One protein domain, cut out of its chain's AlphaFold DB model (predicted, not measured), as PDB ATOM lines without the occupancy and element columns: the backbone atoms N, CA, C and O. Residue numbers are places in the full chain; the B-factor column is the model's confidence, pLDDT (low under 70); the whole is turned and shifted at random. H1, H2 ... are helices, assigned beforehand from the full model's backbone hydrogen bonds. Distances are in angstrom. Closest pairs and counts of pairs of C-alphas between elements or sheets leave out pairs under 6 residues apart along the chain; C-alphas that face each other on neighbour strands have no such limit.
ATOM      1  N   ASP A   2     166.448 179.982 157.279       43.06
ATOM      2  CA  ASP A   2     166.306 180.346 155.858       43.06
ATOM      3  C   ASP A   2     164.919 180.933 155.492       43.06
ATOM      4  O   ASP A   2     163.911 180.255 155.705       43.06
ATOM      5  N   PRO A   3     164.839 182.151 154.914       38.38
ATOM      6  CA  PRO A   3     163.581 182.754 154.461       38.38
ATOM      7  C   PRO A   3     162.830 181.942 153.388       38.38
ATOM      8  O   PRO A   3     161.698 182.288 153.058       38.38
ATOM      9  N   LYS A   4     163.427 180.880 152.827       45.94
ATOM     10  CA  LYS A   4     162.779 179.999 151.844       45.94
ATOM     11  C   LYS A   4     161.972 178.851 152.450       45.94
ATOM     12  O   LYS A   4     161.049 178.372 151.791       45.94
ATOM     13  N   ALA A   5     162.273 178.413 153.677       58.16
ATOM     14  CA  ALA A   5     161.460 177.403 154.349       58.16
ATOM     15  C   ALA A   5     160.167 178.076 154.820       58.16
ATOM     16  O   ALA A   5     160.137 178.791 155.823       58.16
ATOM     17  N   THR A   6     159.099 177.920 154.039       63.12
ATOM     18  CA  THR A   6     157.823 178.559 154.352       63.12
ATOM     19  C   THR A   6     157.211 177.807 155.524       63.12
ATOM     20  O   THR A   6     156.701 176.703 155.345       63.12
ATOM     21  N   VAL A   7     157.289 178.377 156.730       73.00
ATOM     22  CA  VAL A   7     156.577 177.831 157.890       73.00
ATOM     23  C   VAL A   7     155.104 177.705 157.496       73.00
ATOM     24  O   VAL A   7     154.522 178.711 157.069       73.00
ATOM     25  N   PRO A   8     154.499 176.505 157.587       73.06
ATOM     26  CA  PRO A   8     153.110 176.324 157.206       73.06
ATOM     27  C   PRO A   8     152.240 177.354 157.937       73.06
ATOM     28  O   PRO A   8     152.355 177.464 159.159       73.06
ATOM     29  N   PRO A   9     151.346 178.091 157.254       75.19
ATOM     30  CA  PRO A   9     150.449 179.043 157.919       75.19
ATOM     31  C   PRO A   9     149.577 178.392 159.004       75.19
ATOM     32  O   PRO A   9     149.057 179.062 159.891       75.19
ATOM     33  N   THR A  10     149.408 177.071 158.922       79.56
ATOM     34  CA  THR A  10     148.676 176.233 159.872       79.56
ATOM     35  C   THR A  10     149.502 175.804 161.086       79.56
ATOM     36  O   THR A  10     148.936 175.230 162.018       79.56
ATOM     37  N   ALA A  11     150.814 176.053 161.104       83.75
ATOM     38  CA  ALA A  11     151.672 175.646 162.205       83.75
ATOM     39  C   ALA A  11     151.297 176.408 163.485       83.75
ATOM     40  O   ALA A  11     151.283 177.637 163.524       83.75
ATOM     41  N   ARG A  12     151.005 175.663 164.554       88.50
ATOM     42  CA  ARG A  12     150.750 176.218 165.887       88.50
ATOM     43  C   ARG A  12     151.907 175.863 166.802       88.50
ATOM     44  O   ARG A  12     152.207 174.686 166.980       88.50
ATOM     45  N   LEU A  13     152.537 176.876 167.387       91.56
ATOM     46  CA  LEU A  13     153.558 176.684 168.410       91.56
ATOM     47  C   LEU A  13     152.892 176.580 169.793       91.56
ATOM     48  O   LEU A  13     151.973 177.355 170.071       91.56
ATOM     49  N   PRO A  14     153.318 175.651 170.666       93.31
ATOM     50  CA  PRO A  14     152.847 175.619 172.049       93.31
ATOM     51  C   PRO A  14     153.387 176.824 172.832       93.31
ATOM     52  O   PRO A  14     154.446 177.347 172.497       93.31
ATOM     53  N   GLU A  15     152.736 177.222 173.929       92.19
ATOM     54  CA  GLU A  15     153.209 178.335 174.780       92.19
ATOM     55  C   GLU A  15     154.642 178.127 175.289       92.19
ATOM     56  O   GLU A  15     155.421 179.069 175.398       92.19
ATOM     57  N   SER A  16     155.051 176.878 175.525       89.94
ATOM     58  CA  SER A  16     156.433 176.585 175.915       89.94
ATOM     59  C   SER A  16     157.468 177.036 174.877       89.94
ATOM     60  O   SER A  16     158.625 177.229 175.242       89.94
ATOM     61  N   ALA A  17     157.071 177.230 173.612       90.69
ATOM     62  CA  ALA A  17     157.956 177.663 172.537       90.69
ATOM     63  C   ALA A  17     158.505 179.082 172.704       90.69
ATOM     64  O   ALA A  17     159.547 179.382 172.126       90.69
ATOM     65  N   PHE A  18     157.885 179.927 173.537       87.56
ATOM     66  CA  PHE A  18     158.423 181.254 173.853       87.56
ATOM     67  C   PHE A  18     159.794 181.202 174.542       87.56
ATOM     68  O   PHE A  18     160.561 182.155 174.441       87.56
ATOM     69  N   GLY A  19     160.108 180.100 175.232       85.94
ATOM     70  CA  GLY A  19     161.410 179.881 175.869       85.94
ATOM     71  C   GLY A  19     162.379 179.035 175.043       85.94
ATOM     72  O   GLY A  19     163.464 178.722 175.526       85.94
ATOM     73  N   TRP A  20     161.989 178.596 173.844       88.38
ATOM     74  CA  TRP A  20     162.839 177.749 173.010       88.38
ATOM     75  C   TRP A  20     163.834 178.581 172.208       88.38
ATOM     76  O   TRP A  20     163.602 179.746 171.890       88.38
ATOM     77  N   GLU A  21     164.933 177.943 171.811       85.62
ATOM     78  CA  GLU A  21     165.794 178.495 170.772       85.62
ATOM     79  C   GLU A  21     164.975 178.687 169.477       85.62
ATOM     80  O   GLU A  21     164.245 177.765 169.084       85.62
ATOM     81  N   PRO A  22     165.101 179.827 168.766       87.25
ATOM     82  CA  PRO A  22     164.346 180.076 167.538       87.25
ATOM     83  C   PRO A  22     164.472 178.952 166.506       87.25
ATOM     84  O   PRO A  22     163.494 178.615 165.839       87.25
ATOM     85  N   ALA A  23     165.655 178.332 166.402       87.38
ATOM     86  CA  ALA A  23     165.869 177.227 165.481       87.38
ATOM     87  C   ALA A  23     164.991 176.009 165.810       87.38
ATOM     88  O   ALA A  23     164.345 175.440 164.929       87.38
ATOM     89  N   SER A  24     164.897 175.672 167.095       90.88
ATOM     90  CA  SER A  24     164.068 174.575 167.598       90.88
ATOM     91  C   SER A  24     162.575 174.812 167.348       90.88
ATOM     92  O   SER A  24     161.864 173.890 166.952       90.88
ATOM     93  N   ALA A  25     162.093 176.045 167.540       91.25
ATOM     94  CA  ALA A  25     160.689 176.396 167.312       91.25
ATOM     95  C   ALA A  25     160.285 176.280 165.835       91.25
ATOM     96  O   ALA A  25     159.219 175.753 165.518       91.25
ATOM     97  N   VAL A  26     161.150 176.714 164.916       90.75
ATOM     98  CA  VAL A  26     160.899 176.544 163.477       90.75
ATOM     99  C   VAL A  26     160.929 175.069 163.090       90.75
ATOM    100  O   VAL A  26     160.061 174.642 162.341       90.75
ATOM    101  N   LEU A  27     161.865 174.271 163.615       92.62
ATOM    102  CA  LEU A  27     161.891 172.831 163.340       92.62
ATOM    103  C   LEU A  27     160.637 172.128 163.867       92.62
ATOM    104  O   LEU A  27     160.081 171.289 163.165       92.62
ATOM    105  N   PHE A  28     160.130 172.507 165.042       93.62
ATOM    106  CA  PHE A  28     158.831 172.027 165.524       93.62
ATOM    107  C   PHE A  28     157.720 172.340 164.512       93.62
ATOM    108  O   PHE A  28     156.932 171.466 164.161       93.62
ATOM    109  N   ALA A  29     157.677 173.570 163.995       91.44
ATOM    110  CA  ALA A  29     156.666 173.982 163.027       91.44
ATOM    111  C   ALA A  29     156.788 173.257 161.673       91.44
ATOM    112  O   ALA A  29     155.786 172.753 161.169       91.44
ATOM    113  N   LEU A  30     157.998 173.174 161.107       88.00
ATOM    114  CA  LEU A  30     158.274 172.512 159.821       88.00
ATOM    115  C   LEU A  30     158.000 171.009 159.872       88.00
ATOM    116  O   LEU A  30     157.588 170.414 158.886       88.00
ATOM    117  N   THR A  31     158.195 170.398 161.036       90.75
ATOM    118  CA  THR A  31     157.924 168.976 161.243       90.75
ATOM    119  C   THR A  31     156.505 168.706 161.732       90.75
ATOM    120  O   THR A  31     156.227 167.589 162.152       90.75
ATOM    121  N   HIS A  32     155.608 169.698 161.740       89.88
ATOM    122  CA  HIS A  32     154.238 169.563 162.251       89.88
ATOM    123  C   HIS A  32     154.160 168.986 163.681       89.88
ATOM    124  O   HIS A  32     153.251 168.231 164.020       89.88
ATOM    125  N   GLY A  33     155.132 169.327 164.528       92.19
ATOM    126  CA  GLY A  33     155.241 168.856 165.908       92.19
ATOM    127  C   GLY A  33     155.772 167.428 166.062       92.19
ATOM    128  O   GLY A  33     155.868 166.941 167.190       92.19
ATOM    129  N   HIS A  34     156.145 166.750 164.968       92.75
ATOM    130  CA  HIS A  34     156.801 165.445 165.050       92.75
ATOM    131  C   HIS A  34     158.160 165.550 165.746       92.75
ATOM    132  O   HIS A  34     158.484 164.652 166.519       92.75
ATOM    133  N   PHE A  35     158.927 166.625 165.526       95.12
ATOM    134  CA  PHE A  35     160.067 166.993 166.368       95.12
ATOM    135  C   PHE A  35     159.596 167.904 167.508       95.12
ATOM    136  O   PHE A  35     159.013 168.955 167.249       95.12
ATOM    137  N   ASP A  36     159.879 167.527 168.759       95.06
ATOM    138  CA  ASP A  36     159.613 168.353 169.944       95.06
ATOM    139  C   ASP A  36     160.913 168.556 170.729       95.06
ATOM    140  O   ASP A  36     161.417 167.596 171.322       95.06
ATOM    141  N   PRO A  37     161.457 169.785 170.808       93.12
ATOM    142  CA  PRO A  37     162.734 170.026 171.473       93.12
ATOM    143  C   PRO A  37     162.734 169.641 172.960       93.12
ATOM    144  O   PRO A  37     163.785 169.294 173.494       93.12
ATOM    145  N   ARG A  38     161.578 169.617 173.634       91.69
ATOM    146  CA  ARG A  38     161.485 169.188 175.043       91.69
ATOM    147  C   ARG A  38     161.704 167.687 175.200       91.69
ATOM    148  O   ARG A  38     162.285 167.249 176.189       91.69
ATOM    149  N   ARG A  39     161.218 166.903 174.234       93.94
ATOM    150  CA  ARG A  39     161.355 165.441 174.206       93.94
ATOM    151  C   ARG A  39     162.696 165.034 173.606       93.94
ATOM    152  O   ARG A  39     163.382 164.159 174.128       93.94
ATOM    153  N   ASP A  40     163.057 165.665 172.496       95.19
ATOM    154  CA  ASP A  40     164.134 165.204 171.633       95.19
ATOM    155  C   ASP A  40     165.486 165.813 172.017       95.19
ATOM    156  O   ASP A  40     166.511 165.151 171.834       95.19
ATOM    157  N   VAL A  41     165.481 166.999 172.641       91.69
ATOM    158  CA  VAL A  41     166.675 167.768 173.031       91.69
ATOM    159  C   VAL A  41     166.653 168.127 174.533       91.69
ATOM    160  O   VAL A  41     166.764 169.295 174.914       91.69
ATOM    161  N   PRO A  42     166.562 167.136 175.443       80.62
ATOM    162  CA  PRO A  42     166.357 167.381 176.878       80.62
ATOM    163  C   PRO A  42     167.498 168.168 177.551       80.62
ATOM    164  O   PRO A  42     167.346 168.667 178.664       80.62
ATOM    165  N   TRP A  43     168.651 168.291 176.889       82.62
ATOM    166  CA  TRP A  43     169.827 168.987 177.405       82.62
ATOM    167  C   TRP A  43     169.796 170.510 177.188       82.62
ATOM    168  O   TRP A  43     170.554 171.209 177.863       82.62
ATOM    169  N   LEU A  44     168.924 171.047 176.318       72.56
ATOM    170  CA  LEU A  44     168.823 172.500 176.087       72.56
ATOM    171  C   LEU A  44     168.480 173.272 177.374       72.56
ATOM    172  O   LEU A  44     168.972 174.378 177.572       72.56
ATOM    173  N   GLY A  45     167.738 172.661 178.303       66.75
ATOM    174  CA  GLY A  45     167.466 173.246 179.623       66.75
ATOM    175  C   GLY A  45     168.643 173.199 180.611       66.75
ATOM    176  O   GLY A  45     168.589 173.847 181.650       66.75
ATOM    177  N   GLN A  46     169.704 172.437 180.317       68.50
ATOM    178  CA  GLN A  46     170.837 172.195 181.227       68.50
ATOM    179  C   GLN A  46     172.143 172.870 180.766       68.50
ATOM    180  O   GLN A  46     173.039 173.102 181.579       68.50
ATOM    181  N   ALA A  47     172.279 173.184 179.472       59.81
ATOM    182  CA  ALA A  47     173.547 173.617 178.873       59.81
ATOM    183  C   ALA A  47     174.046 174.996 179.326       59.81
ATOM    184  O   ALA A  47     175.254 175.224 179.337       59.81
ATOM    185  N   GLN A  48     173.154 175.904 179.731       57.06
ATOM    186  CA  GLN A  48     173.533 177.280 180.074       57.06
ATOM    187  C   GLN A  48     174.313 177.408 181.395       57.06
ATOM    188  O   GLN A  48     174.949 178.433 181.621       57.06
ATOM    189  N   ALA A  49     174.327 176.384 182.257       57.78
ATOM    190  CA  ALA A  49     174.908 176.502 183.599       57.78
ATOM    191  C   ALA A  49     176.403 176.130 183.703       57.78
ATOM    192  O   ALA A  49     177.044 176.435 184.707       57.78
ATOM    193  N   ALA A  50     176.993 175.470 182.700       61.09
ATOM    194  CA  ALA A  50     178.345 174.914 182.809       61.09
ATOM    195  C   ALA A  50     179.380 175.748 182.033       61.09
ATOM    196  O   ALA A  50     179.853 175.328 180.981       61.09
ATOM    197  N   GLY A  51     179.768 176.910 182.569       64.75
ATOM    198  CA  GLY A  51     180.757 177.839 181.985       64.75
ATOM    199  C   GLY A  51     182.216 177.343 181.911       64.75
ATOM    200  O   GLY A  51     183.136 178.155 181.892       64.75
ATOM    201  N   GLY A  52     182.457 176.030 181.892       69.31
ATOM    202  CA  GLY A  52     183.793 175.450 181.736       69.31
ATOM    203  C   GLY A  52     184.122 175.166 180.270       69.31
ATOM    204  O   GLY A  52     183.279 174.649 179.537       69.31
TER     205      GLY A  52
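What this domain is: This is residues 2 to 52 of the 638 residues of the protein "Hypothetical protein" of Brandtodinium nutricula (UniProt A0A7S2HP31). Little regular structure is here: a long unnamed stretch, residues 2 to 14, leads into three short helices set in a loose triangle, with H2 near H1 and H3, and a tail whose residues 46 to 52 stick out. The 51 printed residues hold H1, H2 and H3 in that order, all helix, with only 18 residues in named elements. The whole is loose, radius of gyration of the C-alphas 12.3 A, and elongated, 40 by 21 by 16 A.

How they stand to each other: Look first at H1, residues 15 to 19, and H2, residues 22 to 30: they are close but not clearly touching, the closest C-alphas, Ala 17 and Ala 25, 6.0 A apart. H2 and H3, residues 37 to 40, only just touch, with 3 pairs of C-alphas within 8 A, the closest Ser 24 and Pro 37 at 6.1 A. H1 and H3 are apart. In H2 every O i to N i+4 pair is within hydrogen-bond range; H1 has 0 of 1, but 2 of 2 O i to N i+3 pairs, and H3 is too short for an i+4 pair.

Where its parts are: Find C-alpha 15 at (153.209, 178.335, 174.780), where H1 begins its 8.4 A. H2 runs 12.4 A, and H3 5.0 A to C-alpha 40 at (164.134, 165.204, 171.633).

The domain as a whole: The C-alphas farthest apart, Thr 10 and Gly 52, are 41.4 A apart. The printed part has no cut; the link H1 to H2 is tight, H2 to H3 short. Residues 2 to 6 and 45 to 52 have pLDDT under 70.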